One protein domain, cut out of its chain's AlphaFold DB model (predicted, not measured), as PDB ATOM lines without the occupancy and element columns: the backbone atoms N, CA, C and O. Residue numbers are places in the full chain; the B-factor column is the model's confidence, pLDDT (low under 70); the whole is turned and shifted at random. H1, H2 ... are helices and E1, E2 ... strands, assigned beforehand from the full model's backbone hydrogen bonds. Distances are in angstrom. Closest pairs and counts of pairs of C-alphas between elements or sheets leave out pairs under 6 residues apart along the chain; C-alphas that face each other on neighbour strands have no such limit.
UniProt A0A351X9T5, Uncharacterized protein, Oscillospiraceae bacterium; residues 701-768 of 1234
ATOM      1  N   TYR A 701      57.487  12.325 126.258       91.69
ATOM      2  CA  TYR A 701      57.615  11.084 125.505       91.69
ATOM      3  C   TYR A 701      56.508  10.112 125.898       91.69
ATOM      4  O   TYR A 701      56.281   9.854 127.080       91.69
ATOM      5  N   THR A 702      55.824   9.546 124.907       94.19
ATOM      6  CA  THR A 702      54.737   8.585 125.134       94.19
ATOM      7  C   THR A 702      55.227   7.170 124.862       94.19
ATOM      8  O   THR A 702      55.640   6.865 123.749       94.19
ATOM      9  N   PHE A 703      55.144   6.286 125.851       94.12
ATOM     10  CA  PHE A 703      55.390   4.853 125.683       94.12
ATOM     11  C   PHE A 703      54.057   4.142 125.493       94.12
ATOM     12  O   PHE A 703      53.226   4.178 126.397       94.12
ATOM     13  N   VAL A 704      53.853   3.516 124.335       92.88
ATOM     14  CA  VAL A 704      52.635   2.778 123.979       92.88
ATOM     15  C   VAL A 704      52.944   1.285 123.963       92.88
ATOM     16  O   VAL A 704      53.745   0.813 123.154       92.88
ATOM     17  N   LYS A 705      52.309   0.550 124.870       89.81
ATOM     18  CA  LYS A 705      52.358  -0.909 124.963       89.81
ATOM     19  C   LYS A 705      51.615  -1.570 123.805       89.81
ATOM     20  O   LYS A 705      50.707  -0.975 123.228       89.81
ATOM     21  N   GLU A 706      51.948  -2.828 123.517       83.81
ATOM     22  CA  GLU A 706      51.277  -3.615 122.467       83.81
ATOM     23  C   GLU A 706      49.755  -3.734 122.705       83.81
ATOM     24  O   GLU A 706      48.966  -3.739 121.762       83.81
ATOM     25  N   ASP A 707      49.320  -3.771 123.970       82.75
ATOM     26  CA  ASP A 707      47.902  -3.832 124.359       82.75
ATOM     27  C   ASP A 707      47.141  -2.498 124.203       82.75
ATOM     28  O   ASP A 707      45.941  -2.426 124.484       82.75
ATOM     29  N   GLY A 708      47.827  -1.444 123.748       81.00
ATOM     30  CA  GLY A 708      47.286  -0.103 123.543       81.00
ATOM     31  C   GLY A 708      47.312   0.796 124.782       81.00
ATOM     32  O   GLY A 708      46.880   1.948 124.697       81.00
ATOM     33  N   THR A 709      47.810   0.327 125.932       87.75
ATOM     34  CA  THR A 709      48.012   1.190 127.105       87.75
ATOM     35  C   THR A 709      49.195   2.136 126.895       87.75
ATOM     36  O   THR A 709      50.144   1.816 126.180       87.75
ATOM     37  N   SER A 710      49.146   3.332 127.492       89.62
ATOM     38  CA  SER A 710      50.218   4.319 127.340       89.62
ATOM     39  C   SER A 710      50.627   4.986 128.647       89.62
ATOM     40  O   SER A 710      49.818   5.171 129.557       89.62
ATOM     41  N   THR A 711      51.908   5.350 128.733       90.56
ATOM     42  CA  THR A 711      52.495   6.112 129.841       90.56
ATOM     43  C   THR A 711      53.324   7.268 129.300       90.56
ATOM     44  O   THR A 711      54.122   7.070 128.385       90.56
ATOM     45  N   ILE A 712      53.167   8.454 129.887       90.00
ATOM     46  CA  ILE A 712      53.946   9.643 129.528       90.00
ATOM     47  C   ILE A 712      55.142   9.764 130.474       90.00
ATOM     48  O   ILE A 712      54.993   9.666 131.692       90.00
ATOM     49  N   VAL A 713      56.317  10.000 129.901       89.19
ATOM     50  CA  VAL A 713      57.578  10.251 130.598       89.19
ATOM     51  C   VAL A 713      58.120  11.598 130.133       89.19
ATOM     52  O   VAL A 713      58.178  11.856 128.934       89.19
ATOM     53  N   ARG A 714      58.545  12.448 131.070       88.31
ATOM     54  CA  ARG A 714      59.255  13.697 130.764       88.31
ATOM     55  C   ARG A 714      60.760  13.494 130.895       88.31
ATOM     56  O   ARG A 714      61.226  12.948 131.903       88.31
ATOM     57  N   ALA A 715      61.507  13.889 129.867       86.62
ATOM     58  CA  ALA A 715      62.960  13.736 129.816       86.62
ATOM     59  C   ALA A 715      63.596  14.720 128.826       86.62
ATOM     60  O   ALA A 715      62.930  15.188 127.913       86.62
ATOM     61  N   GLU A 716      64.886  15.006 129.001       84.56
ATOM     62  CA  GLU A 716      65.637  15.972 128.180       84.56
ATOM     63  C   GLU A 716      65.811  15.506 126.730       84.56
ATOM     64  O   GLU A 716      65.884  16.319 125.815       84.56
ATOM     65  N   ASN A 717      65.848  14.191 126.520       86.69
ATOM     66  CA  ASN A 717      65.977  13.565 125.214       86.69
ATOM     67  C   ASN A 717      65.385  12.145 125.224       86.69
ATOM     68  O   ASN A 717      64.962  11.613 126.259       86.69
ATOM     69  N   ALA A 718      65.365  11.528 124.043       86.12
ATOM     70  CA  ALA A 718      64.797  10.209 123.814       86.12
ATOM     71  C   ALA A 718      65.491   9.100 124.629       86.12
ATOM     72  O   ALA A 718      64.817   8.211 125.151       86.12
ATOM     73  N   ASP A 719      66.811   9.170 124.805       88.00
ATOM     74  CA  ASP A 719      67.572   8.158 125.545       88.00
ATOM     75  C   ASP A 719      67.285   8.215 127.047       88.00
ATOM     76  O   ASP A 719      67.014   7.189 127.681       88.00
ATOM     77  N   ALA A 720      67.237   9.422 127.614       86.56
ATOM     78  CA  ALA A 720      66.834   9.642 128.998       86.56
ATOM     79  C   ALA A 720      65.378   9.206 129.245       86.56
ATOM     80  O   ALA A 720      65.067   8.649 130.304       86.56
ATOM     81  N   ALA A 721      64.486   9.395 128.265       89.06
ATOM     82  CA  ALA A 721      63.124   8.869 128.329       89.06
ATOM     83  C   ALA A 721      63.116   7.335 128.337       89.06
ATOM     84  O   ALA A 721      62.426   6.720 129.153       89.06
ATOM     85  N   LYS A 722      63.916   6.709 127.467       87.81
ATOM     86  CA  LYS A 722      64.030   5.251 127.334       87.81
ATOM     87  C   LYS A 722      64.593   4.588 128.593       87.81
ATOM     88  O   LYS A 722      64.156   3.496 128.945       87.81
ATOM     89  N   ALA A 723      65.479   5.258 129.331       87.62
ATOM     90  CA  ALA A 723      65.968   4.785 130.630       87.62
ATOM     91  C   ALA A 723      64.869   4.723 131.713       87.62
ATOM     92  O   ALA A 723      64.957   3.922 132.643       87.62
ATOM     93  N   LYS A 724      63.819   5.545 131.584       87.88
ATOM     94  CA  LYS A 724      62.631   5.558 132.455       87.88
ATOM     95  C   LYS A 724      61.464   4.734 131.877       87.88
ATOM     96  O   LYS A 724      60.347   4.824 132.390       87.88
ATOM     97  N   ALA A 725      61.691   3.965 130.808       88.31
ATOM     98  CA  ALA A 725      60.634   3.238 130.117       88.31
ATOM     99  C   ALA A 725      59.967   2.181 131.020       88.31
ATOM    100  O   ALA A 725      60.638   1.537 131.836       88.31
ATOM    101  N   PRO A 726      58.654   1.938 130.858       86.94
ATOM    102  CA  PRO A 726      58.002   0.810 131.505       86.94
ATOM    103  C   PRO A 726      58.626  -0.519 131.047       86.94
ATOM    104  O   PRO A 726      59.107  -0.650 129.920       86.94
ATOM    105  N   ALA A 727      58.605  -1.520 131.932       87.25
ATOM    106  CA  ALA A 727      59.174  -2.839 131.655       87.25
ATOM    107  C   ALA A 727      58.543  -3.455 130.402       87.25
ATOM    108  O   ALA A 727      57.320  -3.436 130.284       87.25
ATOM    109  N   LEU A 728      59.357  -4.003 129.498       87.88
ATOM    110  CA  LEU A 728      58.904  -4.691 128.284       87.88
ATOM    111  C   LEU A 728      58.118  -5.967 128.620       87.88
ATOM    112  O   LEU A 728      58.269  -6.544 129.698       87.88
ATOM    113  N   LYS A 729      57.261  -6.403 127.697       85.94
ATOM    114  CA  LYS A 729      56.633  -7.727 127.749       85.94
ATOM    115  C   LYS A 729      57.708  -8.822 127.711       85.94
ATOM    116  O   LYS A 729      58.728  -8.672 127.043       85.94
ATOM    117  N   GLU A 730      57.489  -9.909 128.451       83.62
ATOM    118  CA  GLU A 730      58.445 -11.020 128.499       83.62
ATOM    119  C   GLU A 730      58.592 -11.692 127.127       83.62
ATOM    120  O   GLU A 730      57.614 -11.883 126.397       83.62
ATOM    121  N   THR A 731      59.830 -12.059 126.798       83.75
ATOM    122  CA  THR A 731      60.180 -12.837 125.609       83.75
ATOM    123  C   THR A 731      59.410 -14.155 125.584       83.75
ATOM    124  O   THR A 731      59.327 -14.850 126.599       83.75
ATOM    125  N   THR A 732      58.852 -14.524 124.428       83.50
ATOM    126  CA  THR A 732      58.129 -15.799 124.305       83.50
ATOM    127  C   THR A 732      59.095 -16.984 124.334       83.50
ATOM    128  O   THR A 732      60.256 -16.868 123.946       83.50
ATOM    129  N   GLU A 733      58.619 -18.158 124.746       79.00
ATOM    130  CA  GLU A 733      59.426 -19.379 124.680       79.00
ATOM    131  C   GLU A 733      59.791 -19.736 123.229       79.00
ATOM    132  O   GLU A 733      59.023 -19.500 122.294       79.00
ATOM    133  N   LYS A 734      60.978 -20.325 123.048       82.00
ATOM    134  CA  LYS A 734      61.468 -20.802 121.752       82.00
ATOM    135  C   LYS A 734      60.693 -22.042 121.316       82.00
ATOM    136  O   LYS A 734      60.685 -23.051 122.019       82.00
ATOM    137  N   THR A 735      60.077 -21.982 120.141       75.75
ATOM    138  CA  THR A 735      59.308 -23.093 119.547       75.75
ATOM    139  C   THR A 735      59.797 -23.393 118.133       75.75
ATOM    140  O   THR A 735      60.489 -22.575 117.550       75.75
ATOM    141  N   HIS A 736      59.519 -24.570 117.571       78.00
ATOM    142  CA  HIS A 736      59.956 -24.898 116.207       78.00
ATOM    143  C   HIS A 736      59.115 -24.148 115.160       78.00
ATOM    144  O   HIS A 736      57.887 -24.141 115.256       78.00
ATOM    145  N   LYS A 737      59.762 -23.537 114.161       80.44
ATOM    146  CA  LYS A 737      59.095 -22.811 113.074       80.44
ATOM    147  C   LYS A 737      58.787 -23.744 111.902       80.44
ATOM    148  O   LYS A 737      59.691 -24.162 111.176       80.44
ATOM    149  N   ASP A 738      57.503 -24.029 111.705       68.94
ATOM    150  CA  ASP A 738      57.017 -24.965 110.687       68.94
ATOM    151  C   ASP A 738      57.591 -24.691 109.285       68.94
ATOM    152  O   ASP A 738      57.522 -23.578 108.761       68.94
ATOM    153  N   GLY A 739      58.136 -25.740 108.659       67.31
ATOM    154  CA  GLY A 739      58.700 -25.686 107.305       67.31
ATOM    155  C   GLY A 739      60.122 -25.121 107.217       67.31
ATOM    156  O   GLY A 739      60.636 -24.965 106.111       67.31
ATOM    157  N   THR A 740      60.762 -24.843 108.355       71.12
ATOM    158  CA  THR A 740      62.153 -24.374 108.451       71.12
ATOM    159  C   THR A 740      62.914 -25.165 109.519       71.12
ATOM    160  O   THR A 740      62.352 -26.031 110.179       71.12
ATOM    161  N   GLU A 741      64.204 -24.899 109.697       73.50
ATOM    162  CA  GLU A 741      65.039 -25.563 110.711       73.50
ATOM    163  C   GLU A 741      65.462 -24.613 111.814       73.50
ATOM    164  O   GLU A 741      66.611 -24.600 112.266       73.50
ATOM    165  N   GLU A 742      64.514 -23.788 112.219       79.38
ATOM    166  CA  GLU A 742      64.759 -22.703 113.135       79.38
ATOM    167  C   GLU A 742      63.828 -22.812 114.341       79.38
ATOM    168  O   GLU A 742      62.688 -23.287 114.245       79.38
ATOM    169  N   HIS A 743      64.311 -22.365 115.497       80.56
ATOM    170  CA  HIS A 743      63.415 -21.925 116.551       80.56
ATOM    171  C   HIS A 743      62.850 -20.557 116.178       80.56
ATOM    172  O   HIS A 743      63.559 -19.746 115.594       80.56
ATOM    173  N   ILE A 744      61.612 -20.285 116.568       83.94
ATOM    174  CA  ILE A 744      60.984 -18.971 116.529       83.94
ATOM    175  C   ILE A 744      60.596 -18.543 117.940       83.94
ATOM    176  O   ILE A 744      60.061 -19.333 118.728       83.94
ATOM    177  N   TRP A 745      60.895 -17.288 118.259       87.31
ATOM    178  CA  TRP A 745      60.416 -16.598 119.450       87.31
ATOM    179  C   TRP A 745      60.309 -15.102 119.173       87.31
ATOM    180  O   TRP A 745      60.953 -14.576 118.270       87.31
ATOM    181  N   THR A 746      59.497 -14.403 119.956       86.81
ATOM    182  CA  THR A 746      59.321 -12.959 119.849       86.81
ATOM    183  C   THR A 746      60.036 -12.267 120.999       86.81
ATOM    184  O   THR A 746      59.739 -12.538 122.167       86.81
ATOM    185  N   GLU A 747      60.946 -11.352 120.672       87.31
ATOM    186  CA  GLU A 747      61.519 -10.401 121.629       87.31
ATOM    187  C   GLU A 747      60.870  -9.037 121.445       87.31
ATOM    188  O   GLU A 747      60.636  -8.589 120.321       87.31
ATOM    189  N   TYR A 748      60.572  -8.375 122.557       87.56
ATOM    190  CA  TYR A 748      59.952  -7.058 122.541       87.56
ATOM    191  C   TYR A 748      61.017  -5.986 122.716       87.56
ATOM    192  O   TYR A 748      61.917  -6.111 123.546       87.56
ATOM    193  N   SER A 749      60.898  -4.911 121.948       89.50
ATOM    194  CA  SER A 749      61.760  -3.737 122.058       89.50
ATOM    195  C   SER A 749      60.952  -2.453 121.876       89.50
ATOM    196  O   SER A 749      59.840  -2.464 121.345       89.50
ATOM    197  N   TRP A 750      61.503  -1.332 122.343       92.06
ATOM    198  CA  TRP A 750      60.921  -0.009 122.131       92.06
ATOM    199  C   TRP A 750      61.411   0.572 120.809       92.06
ATOM    200  O   TRP A 750      62.593   0.911 120.687       92.06
ATOM    201  N   VAL A 751      60.501   0.726 119.851       90.00
ATOM    202  CA  VAL A 751      60.764   1.386 118.568       90.00
ATOM    203  C   VAL A 751      60.316   2.837 118.669       90.00
ATOM    204  O   VAL A 751      59.169   3.112 119.016       90.00
ATOM    205  N   GLN A 752      61.222   3.773 118.397       90.88
ATOM    206  CA  GLN A 752      60.934   5.201 118.482       90.88
ATOM    207  C   GLN A 752      60.413   5.741 117.147       90.88
ATOM    208  O   GLN A 752      60.965   5.463 116.086       90.88
ATOM    209  N   THR A 753      59.377   6.573 117.190       88.12
ATOM    210  CA  THR A 753      58.933   7.409 116.071       88.12
ATOM    211  C   THR A 753      58.528   8.776 116.618       88.12
ATOM    212  O   THR A 753      57.530   8.912 117.329       88.12
ATOM    213  N   GLY A 754      59.336   9.801 116.335       87.69
ATOM    214  CA  GLY A 754      59.206  11.108 116.987       87.69
ATOM    215  C   GLY A 754      59.343  10.988 118.509       87.69
ATOM    216  O   GLY A 754      60.289  10.374 119.003       87.69
ATOM    217  N   ASN A 755      58.366  11.523 119.246       90.62
ATOM    218  CA  ASN A 755      58.308  11.445 120.714       90.62
ATOM    219  C   ASN A 755      57.512  10.233 121.233       90.62
ATOM    220  O   ASN A 755      57.160  10.177 122.410       90.62
ATOM    221  N   THR A 756      57.186   9.267 120.373       92.19
ATOM    222  CA  THR A 756      56.456   8.057 120.773       92.19
ATOM    223  C   THR A 756      57.358   6.835 120.672       92.19
ATOM    224  O   THR A 756      57.988   6.611 119.642       92.19
ATOM    225  N   PHE A 757      57.400   6.034 121.732       94.19
ATOM    226  CA  PHE A 757      58.011   4.711 121.747       94.19
ATOM    227  C   PHE A 757      56.908   3.656 121.708       94.19
ATOM    228  O   PHE A 757      56.078   3.592 122.613       94.19
ATOM    229  N   THR A 758      56.903   2.814 120.682       92.50
ATOM    230  CA  THR A 758      55.940   1.719 120.538       92.50
ATOM    231  C   THR A 758      56.621   0.392 120.841       92.50
ATOM    232  O   THR A 758      57.662   0.068 120.264       92.50
ATOM    233  N   GLU A 759      56.046  -0.376 121.765       92.62
ATOM    234  CA  GLU A 759      56.492  -1.738 122.055       92.62
ATOM    235  C   GLU A 759      56.207  -2.607 120.832       92.62
ATOM    236  O   GLU A 759      55.053  -2.804 120.455       92.62
ATOM    237  N   THR A 760      57.263  -3.104 120.192       86.81
ATOM    238  CA  THR A 760      57.158  -3.927 118.985       86.81
ATOM    239  C   THR A 760      57.807  -5.276 119.240       86.81
ATOM    240  O   THR A 760      58.954  -5.347 119.689       86.81
ATOM    241  N   GLY A 761      57.069  -6.346 118.954       86.19
ATOM    242  CA  GLY A 761      57.607  -7.699 118.921       86.19
ATOM    243  C   GLY A 761      58.340  -7.940 117.606       86.19
ATOM    244  O   GLY A 761      57.762  -7.761 116.537       86.19
ATOM    245  N   SER A 762      59.605  -8.343 117.680       82.56
ATOM    246  CA  SER A 762      60.358  -8.847 116.532       82.56
ATOM    247  C   SER A 762      60.434 -10.363 116.622       82.56
ATOM    248  O   SER A 762      60.826 -10.910 117.655       82.56
ATOM    249  N   GLU A 763      60.022 -11.043 115.555       82.88
ATOM    250  CA  GLU A 763      60.216 -12.483 115.429       82.88
ATOM    251  C   GLU A 763      61.693 -12.750 115.167       82.88
ATOM    252  O   GLU A 763      62.227 -12.407 114.113       82.88
ATOM    253  N   ASN A 764      62.348 -13.364 116.140       83.00
ATOM    254  CA  ASN A 764      63.690 -13.873 115.980       83.00
ATOM    255  C   ASN A 764      63.620 -15.327 115.556       83.00
ATOM    256  O   ASN A 764      62.767 -16.099 116.017       83.00
ATOM    257  N   THR A 765      64.564 -15.693 114.702       78.56
ATOM    258  CA  THR A 765      64.838 -17.081 114.395       78.56
ATOM    259  C   THR A 765      66.298 -17.400 114.662       78.56
ATOM    260  O   THR A 765      67.191 -16.583 114.456       78.56
ATOM    261  N   GLU A 766      66.549 -18.597 115.171       79.12
ATOM    262  CA  GLU A 766      67.894 -19.166 115.229       79.12
ATOM    263  C   GLU A 766      67.822 -20.584 114.714       79.12
ATOM    264  O   GLU A 766      66.819 -21.269 114.917       79.12
ATOM    265  N   ALA A 767      68.905 -21.048 114.109       75.88
ATOM    266  CA  ALA A 767      69.004 -22.438 113.719       75.88
ATOM    267  C   ALA A 767      68.806 -23.349 114.939       75.88
ATOM    268  O   ALA A 767      69.362 -23.129 116.017       75.88
ATOM    269  N   CYS A 768      68.032 -24.410 114.751       71.19
ATOM    270  CA  CYS A 768      67.911 -25.471 115.730       71.19
ATOM    271  C   CYS A 768      69.303 -25.994 116.130       71.19
ATOM    272  O   CYS A 768      70.122 -26.345 115.281       71.19
TER     273      CYS A 768
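Overview. This is residues 701 to 768 of the 1234 residues of an uncharacterized protein of Oscillospiraceae bacterium (UniProt A0A351X9T5). What shape is it? A long twisted hairpin, E3 and E4, makes the length of a rod; at one end the short hairpin E1 and E2 extends its sheet and H1 packs on it, while residues 724 to 741 run without a named element. What builds it? The printed part has 68 residues with E1, E2, H1, E3, E4 in that order, mostly strand, in a mixed sheet E2, E1, E4, E3. It is loose, radius of gyration of the C-alphas 14.8 A, spans 46 by 20 by 17 A.

Arrangement. Which strands pair? E1, residues 701 to 704, and E2, residues 710 to 714, form an antiparallel hairpin, with N 703 and O 711 within hydrogen-bond range at 2.8 A. E4, residues 756 to 767, is parallel to E1, with N 757 and O 702 at 2.8 A. E3, residues 742 to 753, forms an antiparallel hairpin with E4, with N 751 and O 758 at 2.9 A. Where is the helix? H1, residues 718 to 723, is on the curled sheet; its closest C-alphas to E2 are those of Ala 721 and Val 713, 6.1 A. Every O i to N i+4 pair in H1 is within hydrogen-bond range.

Along the chain. How long are the longest strands? From first to last C-alpha E3 measures 30.8 A, bending by 55 degrees at residue 750, and E4 33.7 A. Where are the anchors? C-alpha 701 is at (57.615, 11.084, 125.505), C-alpha 767 at (69.004, -22.438, 113.719).

Size, cuts and confidence. Is it continuous? The printed part has no cut; the link H1 to E3 is long. Where is confidence low? Residues 738 to 739 have pLDDT under 70.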